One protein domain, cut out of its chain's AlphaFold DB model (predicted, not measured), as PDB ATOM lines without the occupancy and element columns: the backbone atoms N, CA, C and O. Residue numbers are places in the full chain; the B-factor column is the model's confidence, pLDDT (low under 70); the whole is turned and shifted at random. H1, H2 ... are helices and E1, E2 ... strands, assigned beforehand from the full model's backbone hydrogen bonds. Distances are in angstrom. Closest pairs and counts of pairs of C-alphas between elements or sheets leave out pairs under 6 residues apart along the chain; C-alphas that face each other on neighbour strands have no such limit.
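Overview. This is residues 26 to 87 of the 87 residues of an uncharacterized protein of Ensifer sojae CCBAU 05684 (UniProt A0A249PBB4). A ribbon of two parallel strands, E1 and E4, makes one side of the domain, and a small hairpin, E2 and E3, lies across from it near the end where E1 begins, with the short helix H1 leading from the hairpin back to the ribbon. At the other end of the ribbon the long link of residues 33 to 45 swings back to the hairpin, and residues 71 to 87 fold back as a tail with no named element. The printed part has 62 residues with four named strands and one named helix in the order E1 E2 E3 H1 E4; its class is mixed, helices and strands, with under half of the residues in named elements. The whole is compact, with a radius of gyration of the C-alphas of 11.6 A and spans of 32 by 25 by 19 A.

Along the chain. E1, residues 27 to 32, begins at C-alpha 27 at (3.128, -38.051, 27.978) and is 16.7 A long. E2, residues 46 to 49, measures 9.3 A, and E3, residues 52 to 55, measures 10.0 A. H1, residues 56 to 62, is 10.3 A long and begins at C-alpha 56 at (-1.417, -47.347, 30.457). E4, residues 65 to 70, is 15.9 A long and ends at C-alpha 70 at (13.330, -49.815, 33.397).

Arrangement. E1 and E4 are parallel neighbours, with 15 degrees between their directions. C-alphas 27 and 65 face each other at 4.7 A, and N 29 and O 66, 2.8 A apart, are within hydrogen-bond range, as are N 68 and O 29 at 2.8 A. H1 has its closest C-alphas to E4 at Leu 59 and Gly 65, 7.6 A apart. The closest C-alphas of H1 and E1 are those of Ile 29 and Val 56, 7.9 A apart. Towards E2, the closest C-alphas are those of Leu 46 and Val 56, at 6.3 A. E2 and E3 form a hairpin, antiparallel at 141 degrees. In it, N 47 and O 54 are within hydrogen-bond range at 2.8 A, and so are N 52 and O 49 at 2.9 A. In H1 each O i to N i+4 pair is within hydrogen-bond range. E1 and E3, E2 and E4, E3 and E4, and E1 and E2 are apart.

Size, cuts and confidence. The two C-alphas farthest apart, those of Gly 51 and Pro 74, are 33.3 A apart. The printed part runs from residue 26 to residue 87, the chain's last residue, with no cut. The link from E1 to E2, 13 residues, is long; those from E2 to E3, E3 to H1 and H1 to E4 are tight. The mean pLDDT of the printed part is 82.1, and the model's confidence is low, under 70, at residues 79 to 87.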
ATOM      1  N   ARG A  26       3.535 -36.111  24.273       84.94
ATOM      2  CA  ARG A  26       2.538 -35.511  25.168       84.94
ATOM      3  C   ARG A  26       2.535 -36.142  26.563       84.94
ATOM      4  O   ARG A  26       2.020 -35.551  27.513       84.94
ATOM      5  N   THR A  27       3.049 -37.361  26.693       86.06
ATOM      6  CA  THR A  27       3.128 -38.051  27.978       86.06
ATOM      7  C   THR A  27       4.318 -39.000  28.007       86.06
ATOM      8  O   THR A  27       4.567 -39.714  27.041       86.06
ATOM      9  N   VAL A  28       5.030 -39.030  29.130       89.25
ATOM     10  CA  VAL A  28       6.068 -40.025  29.414       89.25
ATOM     11  C   VAL A  28       5.569 -40.890  30.563       89.25
ATOM     12  O   VAL A  28       5.091 -40.367  31.568       89.25
ATOM     13  N   ILE A  29       5.631 -42.204  30.390       89.56
ATOM     14  CA  ILE A  29       5.295 -43.198  31.406       89.56
ATOM     15  C   ILE A  29       6.582 -43.947  31.727       89.56
ATOM     16  O   ILE A  29       7.198 -44.503  30.821       89.56
ATOM     17  N   TRP A  30       6.972 -43.971  32.998       91.38
ATOM     18  CA  TRP A  30       8.118 -44.735  33.476       91.38
ATOM     19  C   TRP A  30       7.629 -45.802  34.449       91.38
ATOM     20  O   TRP A  30       6.977 -45.475  35.437       91.38
ATOM     21  N   ILE A  31       7.915 -47.064  34.146       91.12
ATOM     22  CA  ILE A  31       7.524 -48.224  34.949       91.12
ATOM     23  C   ILE A  31       8.791 -48.982  35.333       91.12
ATOM     24  O   ILE A  31       9.668 -49.179  34.490       91.12
ATOM     25  N   HIS A  32       8.884 -49.429  36.584       91.31
ATOM     26  CA  HIS A  32       9.908 -50.390  36.971       91.31
ATOM     27  C   HIS A  32       9.459 -51.783  36.536       91.31
ATOM     28  O   HIS A  32       8.356 -52.222  36.841       91.31
ATOM     29  N   GLY A  33      10.307 -52.499  35.809       90.25
ATOM     30  CA  GLY A  33       9.999 -53.823  35.281       90.25
ATOM     31  C   GLY A  33       9.723 -54.857  36.372       90.25
ATOM     32  O   GLY A  33       9.004 -55.814  36.117       90.25
ATOM     33  N   HIS A  34      10.228 -54.637  37.589       90.56
ATOM     34  CA  HIS A  34       9.902 -55.444  38.771       90.56
ATOM     35  C   HIS A  34       8.452 -55.293  39.247       90.56
ATOM     36  O   HIS A  34       7.967 -56.157  39.974       90.56
ATOM     37  N   ASP A  35       7.745 -54.243  38.818       89.88
ATOM     38  CA  ASP A  35       6.315 -54.062  39.095       89.88
ATOM     39  C   ASP A  35       5.434 -54.922  38.171       89.88
ATOM     40  O   ASP A  35       4.219 -54.988  38.359       89.88
ATOM     41  N   LEU A  36       6.031 -55.569  37.164       87.81
ATOM     42  CA  LEU A  36       5.351 -56.430  36.201       87.81
ATOM     43  C   LEU A  36       5.636 -57.899  36.515       87.81
ATOM     44  O   LEU A  36       6.778 -58.290  36.749       87.81
ATOM     45  N   LYS A  37       4.608 -58.747  36.439       87.44
ATOM     46  CA  LYS A  37       4.795 -60.208  36.409       87.44
ATOM     47  C   LYS A  37       5.011 -60.721  34.993       87.44
ATOM     48  O   LYS A  37       5.780 -61.656  34.776       87.44
ATOM     49  N   ASP A  38       4.337 -60.099  34.034       87.94
ATOM     50  CA  ASP A  38       4.472 -60.359  32.609       87.94
ATOM     51  C   ASP A  38       4.092 -59.117  31.786       87.94
ATOM     52  O   ASP A  38       3.612 -58.106  32.304       87.94
ATOM     53  N   MET A  39       4.314 -59.183  30.471       85.75
ATOM     54  CA  MET A  39       4.047 -58.055  29.575       85.75
ATOM     55  C   MET A  39       2.554 -57.781  29.327       85.75
ATOM     56  O   MET A  39       2.218 -56.731  28.779       85.75
ATOM     57  N   THR A  40       1.653 -58.698  29.684       84.94
ATOM     58  CA  THR A  40       0.205 -58.532  29.488       84.94
ATOM     59  C   THR A  40      -0.407 -57.608  30.541       84.94
ATOM     60  O   THR A  40      -1.321 -56.837  30.220       84.94
ATOM     61  N   GLU A  41       0.166 -57.580  31.752       86.69
ATOM     62  CA  GLU A  41      -0.229 -56.674  32.843       86.69
ATOM     63  C   GLU A  41      -0.053 -55.195  32.480       86.69
ATOM     64  O   GLU A  41      -0.765 -54.332  32.992       86.69
ATOM     65  N   LEU A  42       0.828 -54.885  31.526       85.44
ATOM     66  CA  LEU A  42       1.026 -53.522  31.041       85.44
ATOM     67  C   LEU A  42      -0.283 -52.892  30.531       85.44
ATOM     68  O   LEU A  42      -0.500 -51.695  30.686       85.44
ATOM     69  N   SER A  43      -1.178 -53.686  29.937       82.44
ATOM     70  CA  SER A  43      -2.452 -53.189  29.399       82.44
ATOM     71  C   SER A  43      -3.487 -52.833  30.477       82.44
ATOM     72  O   SER A  43      -4.333 -51.955  30.264       82.44
ATOM     73  N   SER A  44      -3.408 -53.489  31.635       84.44
ATOM     74  CA  SER A  44      -4.311 -53.317  32.776       84.44
ATOM     75  C   SER A  44      -3.718 -52.455  33.891       84.44
ATOM     76  O   SER A  44      -4.462 -52.037  34.778       84.44
ATOM     77  N   MET A  45      -2.419 -52.148  33.840       88.19
ATOM     78  CA  MET A  45      -1.743 -51.311  34.824       88.19
ATOM     79  C   MET A  45      -2.385 -49.923  34.901       88.19
ATOM     80  O   MET A  45      -2.524 -49.229  33.889       88.19
ATOM     81  N   LEU A  46      -2.760 -49.527  36.118       87.31
ATOM     82  CA  LEU A  46      -3.377 -48.242  36.424       87.31
ATOM     83  C   LEU A  46      -2.326 -47.252  36.918       87.31
ATOM     84  O   LEU A  46      -1.592 -47.515  37.866       87.31
ATOM     85  N   LEU A  47      -2.297 -46.081  36.293       85.44
ATOM     86  CA  LEU A  47      -1.507 -44.938  36.721       85.44
ATOM     87  C   LEU A  47      -2.409 -43.947  37.442       85.44
ATOM     88  O   LEU A  47      -3.475 -43.583  36.940       85.44
ATOM     89  N   LYS A  48      -1.948 -43.447  38.589       82.44
ATOM     90  CA  LYS A  48      -2.596 -42.323  39.268       82.44
ATOM     91  C   LYS A  48      -2.120 -41.016  38.648       82.44
ATOM     92  O   LYS A  48      -0.952 -40.656  38.766       82.44
ATOM     93  N   ARG A  49      -3.031 -40.280  38.011       75.38
ATOM     94  CA  ARG A  49      -2.752 -38.970  37.415       75.38
ATOM     95  C   ARG A  49      -3.858 -37.992  37.774       75.38
ATOM     96  O   ARG A  49      -5.023 -38.250  37.501       75.38
ATOM     97  N   ALA A  50      -3.483 -36.864  38.377       79.56
ATOM     98  CA  ALA A  50      -4.416 -35.802  38.770       79.56
ATOM     99  C   ALA A  50      -5.645 -36.306  39.567       79.56
ATOM    100  O   ALA A  50      -6.752 -35.809  39.392       79.56
ATOM    101  N   GLY A  51      -5.454 -37.318  40.424       83.88
ATOM    102  CA  GLY A  51      -6.521 -37.911  41.240       83.88
ATOM    103  C   GLY A  51      -7.393 -38.959  40.533       83.88
ATOM    104  O   GLY A  51      -8.235 -39.559  41.192       83.88
ATOM    105  N   ALA A  52      -7.176 -39.220  39.241       81.44
ATOM    106  CA  ALA A  52      -7.843 -40.283  38.493       81.44
ATOM    107  C   ALA A  52      -6.911 -41.483  38.265       81.44
ATOM    108  O   ALA A  52      -5.692 -41.326  38.159       81.44
ATOM    109  N   GLU A  53      -7.495 -42.674  38.155       87.00
ATOM    110  CA  GLU A  53      -6.802 -43.877  37.696       87.00
ATOM    111  C   GLU A  53      -7.049 -44.055  36.197       87.00
ATOM    112  O   GLU A  53      -8.189 -44.126  35.744       87.00
ATOM    113  N   ILE A  54      -5.969 -44.090  35.421       85.06
ATOM    114  CA  ILE A  54      -6.004 -44.290  33.971       85.06
ATOM    115  C   ILE A  54      -5.132 -45.490  33.640       85.06
ATOM    116  O   ILE A  54      -4.009 -45.585  34.132       85.06
ATOM    117  N   ASN A  55      -5.610 -46.390  32.778       87.94
ATOM    118  CA  ASN A  55      -4.767 -47.490  32.334       87.94
ATOM    119  C   ASN A  55      -3.714 -47.026  31.316       87.94
ATOM    120  O   ASN A  55      -3.953 -46.153  30.476       87.94
ATOM    121  N   VAL A  56      -2.539 -47.653  31.361       87.75
ATOM    122  CA  VAL A  56      -1.417 -47.347  30.457       87.75
ATOM    123  C   VAL A  56      -1.835 -47.479  28.987       87.75
ATOM    124  O   VAL A  56      -1.528 -46.606  28.177       87.75
ATOM    125  N   ALA A  57      -2.587 -48.530  28.639       85.88
ATOM    126  CA  ALA A  57      -3.027 -48.752  27.262       85.88
ATOM    127  C   ALA A  57      -3.979 -47.665  26.738       85.88
ATOM    128  O   ALA A  57      -3.899 -47.319  25.563       85.88
ATOM    129  N   GLY A  58      -4.867 -47.120  27.573       84.06
ATOM    130  CA  GLY A  58      -5.732 -45.998  27.201       84.06
ATOM    131  C   GLY A  58      -4.922 -44.723  26.994       84.06
ATOM    132  O   GLY A  58      -5.041 -44.071  25.961       84.06
ATOM    133  N   LEU A  59      -3.991 -44.432  27.910       85.75
ATOM    134  CA  LEU A  59      -3.138 -43.247  27.813       85.75
ATOM    135  C   LEU A  59      -2.307 -43.218  26.518       85.75
ATOM    136  O   LEU A  59      -2.163 -42.166  25.895       85.75
ATOM    137  N   LEU A  60      -1.763 -44.371  26.118       86.19
ATOM    138  CA  LEU A  60      -0.947 -44.513  24.909       86.19
ATOM    139  C   LEU A  60      -1.771 -44.536  23.611       86.19
ATOM    140  O   LEU A  60      -1.202 -44.357  22.536       86.19
ATOM    141  N   LYS A  61      -3.089 -44.750  23.691       84.25
ATOM    142  CA  LYS A  61      -3.999 -44.635  22.541       84.25
ATOM    143  C   LYS A  61      -4.397 -43.197  22.269       84.25
ATOM    144  O   LYS A  61      -4.390 -42.772  21.119       84.25
ATOM    145  N   ASP A  62      -4.724 -42.461  23.323       84.56
ATOM    146  CA  ASP A  62      -5.268 -41.109  23.194       84.56
ATOM    147  C   ASP A  62      -4.178 -40.071  22.899       84.56
ATOM    148  O   ASP A  62      -4.450 -38.995  22.356       84.56
ATOM    149  N   TYR A  63      -2.925 -40.381  23.241       83.75
ATOM    150  CA  TYR A  63      -1.819 -39.439  23.162       83.75
ATOM    151  C   TYR A  63      -0.561 -40.064  22.572       83.75
ATOM    152  O   TYR A  63      -0.222 -41.212  22.847       83.75
ATOM    153  N   ARG A  64       0.211 -39.253  21.832       85.44
ATOM    154  CA  ARG A  64       1.602 -39.591  21.508       85.44
ATOM    155  C   ARG A  64       2.390 -39.680  22.812       85.44
ATOM    156  O   ARG A  64       2.708 -38.649  23.403       85.44
ATOM    157  N   GLY A  65       2.652 -40.899  23.263       88.25
ATOM    158  CA  GLY A  65       3.342 -41.172  24.513       88.25
ATOM    159  C   GLY A  65       4.652 -41.918  24.317       88.25
ATOM    160  O   GLY A  65       4.825 -42.647  23.342       88.25
ATOM    161  N   LEU A  66       5.561 -41.737  25.267       88.94
ATOM    162  CA  LEU A  66       6.769 -42.535  25.422       88.94
ATOM    163  C   LEU A  66       6.603 -43.422  26.656       88.94
ATOM    164  O   LEU A  66       6.331 -42.923  27.745       88.94
ATOM    165  N   LEU A  67       6.764 -44.730  26.480       89.75
ATOM    166  CA  LEU A  67       6.771 -45.701  27.566       89.75
ATOM    167  C   LEU A  67       8.201 -46.202  27.781       89.75
ATOM    168  O   LEU A  67       8.815 -46.740  26.860       89.75
ATOM    169  N   VAL A  68       8.692 -46.055  29.007       91.62
ATOM    170  CA  VAL A  68       9.955 -46.611  29.486       91.62
ATOM    171  C   VAL A  68       9.639 -47.696  30.507       91.62
ATOM    172  O   VAL A  68       8.923 -47.449  31.475       91.62
ATOM    173  N   ILE A  69      10.173 -48.894  30.278       91.88
ATOM    174  CA  ILE A  69      10.173 -49.983  31.256       91.88
ATOM    175  C   ILE A  69      11.628 -50.185  31.664       91.88
ATOM    176  O   ILE A  69      12.436 -50.634  30.848       91.88
ATOM    177  N   ASP A  70      11.963 -49.783  32.883       92.62
ATOM    178  CA  ASP A  70      13.330 -49.815  33.397       92.62
ATOM    179  C   ASP A  70      13.579 -51.071  34.227       92.62
ATOM    180  O   ASP A  70      12.699 -51.520  34.951       92.62
ATOM    181  N   ASP A  71      14.784 -51.623  34.131       92.06
ATOM    182  CA  ASP A  71      15.204 -52.828  34.854       92.06
ATOM    183  C   ASP A  71      14.237 -54.025  34.709       92.06
ATOM    184  O   ASP A  71      13.763 -54.607  35.683       92.06
ATOM    185  N   LEU A  72      13.904 -54.380  33.460       89.94
ATOM    186  CA  LEU A  72      13.039 -55.525  33.169       89.94
ATOM    187  C   LEU A  72      13.722 -56.852  33.558       89.94
ATOM    188  O   LEU A  72      14.787 -57.163  33.009       89.94
ATOM    189  N   PRO A  73      13.105 -57.677  34.428       89.81
ATOM    190  CA  PRO A  73      13.646 -58.981  34.779       89.81
ATOM    191  C   PRO A  73      13.814 -59.888  33.551       89.81
ATOM    192  O   PRO A  73      12.933 -59.930  32.688       89.81
ATOM    193  N   PRO A  74      14.885 -60.700  33.483       86.06
ATOM    194  CA  PRO A  74      15.133 -61.595  32.349       86.06
ATOM    195  C   PRO A  74      14.072 -62.699  32.203       86.06
ATOM    196  O   PRO A  74      13.991 -63.341  31.159       86.06
ATOM    197  N   THR A  75      13.256 -62.928  33.236       88.56
ATOM    198  CA  THR A  75      12.114 -63.850  33.219       88.56
ATOM    199  C   THR A  75      10.935 -63.330  32.397       88.56
ATOM    200  O   THR A  75      10.072 -64.121  32.023       88.56
ATOM    201  N   ILE A  76      10.883 -62.028  32.097       86.56
ATOM    202  CA  ILE A  76       9.795 -61.422  31.329       86.56
ATOM    203  C   ILE A  76      10.190 -61.349  29.853       86.56
ATOM    204  O   ILE A  76      11.074 -60.597  29.444       86.56
ATOM    205  N   ALA A  77       9.500 -62.131  29.022       80.44
ATOM    206  CA  ALA A  77       9.732 -62.143  27.585       80.44
ATOM    207  C   ALA A  77       9.114 -60.908  26.905       80.44
ATOM    208  O   ALA A  77       7.899 -60.714  26.908       80.44
ATOM    209  N   LEU A  78       9.948 -60.117  26.223       73.19
ATOM    210  CA  LEU A  78       9.526 -58.920  25.477       73.19
ATOM    211  C   LEU A  78       8.535 -59.218  24.334       73.19
ATOM    212  O   LEU A  78       7.748 -58.355  23.955       73.19
ATOM    213  N   GLY A  79       8.549 -60.439  23.788       65.31
ATOM    214  CA  GLY A  79       7.758 -60.837  22.614       65.31
ATOM    215  C   GLY A  79       6.247 -60.992  22.837       65.31
ATOM    216  O   GLY A  79       5.556 -61.435  21.927       65.31
ATOM    217  N   GLN A  80       5.731 -60.676  24.029       58.38
ATOM    218  CA  GLN A  80       4.318 -60.849  24.401       58.38
ATOM    219  C   GLN A  80       3.615 -59.526  24.755       58.38
ATOM    220  O   GLN A  80       2.468 -59.535  25.200       58.38
ATOM    221  N   ALA A  81       4.278 -58.380  24.569       60.97
ATOM    222  CA  ALA A  81       3.705 -57.074  24.880       60.97
ATOM    223  C   ALA A  81       2.514 -56.752  23.970       60.97
ATOM    224  O   ALA A  81       2.671 -56.241  22.863       60.97
ATOM    225  N   THR A  82       1.309 -57.046  24.455       59.56
ATOM    226  CA  THR A  82       0.062 -56.769  23.746       59.56
ATOM    227  C   THR A  82      -0.694 -55.691  24.508       59.56
ATOM    228  O   THR A  82      -1.289 -55.948  25.551       59.56
ATOM    229  N   LEU A  83      -0.704 -54.466  23.980       62.97
ATOM    230  CA  LEU A  83      -1.590 -53.400  24.454       62.97
ATOM    231  C   LEU A  83      -2.991 -53.621  23.860       62.97
ATOM    232  O   LEU A  83      -3.467 -52.845  23.031       62.97
ATOM    233  N   ALA A  84      -3.636 -54.732  24.220       54.44
ATOM    234  CA  ALA A  84      -4.979 -55.038  23.742       54.44
ATOM    235  C   ALA A  84      -5.998 -54.056  24.343       54.44
ATOM    236  O   ALA A  84      -6.012 -53.790  25.545       54.44
ATOM    237  N   SER A  85      -6.872 -53.505  23.499       45.97
ATOM    238  CA  SER A  85      -8.099 -52.841  23.945       45.97
ATOM    239  C   SER A  85      -9.011 -53.870  24.585       45.97
ATOM    240  O   SER A  85      -9.323 -54.870  23.945       45.97
ATOM    241  N   ARG A  86      -9.540 -53.584  25.774       47.03
ATOM    242  CA  ARG A  86     -10.900 -54.055  26.040       47.03
ATOM    243  C   ARG A  86     -11.850 -53.275  25.108       47.03
ATOM    244  O   ARG A  86     -11.585 -52.086  24.902       47.03
ATOM    245  N   PRO A  87     -12.828 -53.948  24.478       46.88
ATOM    246  CA  PRO A  87     -13.842 -53.299  23.650       46.88
ATOM    247  C   PRO A  87     -14.716 -52.346  24.468       46.88
ATOM    248  O   PRO A  87     -14.829 -52.563  25.700       46.88
TER     249      PRO A  87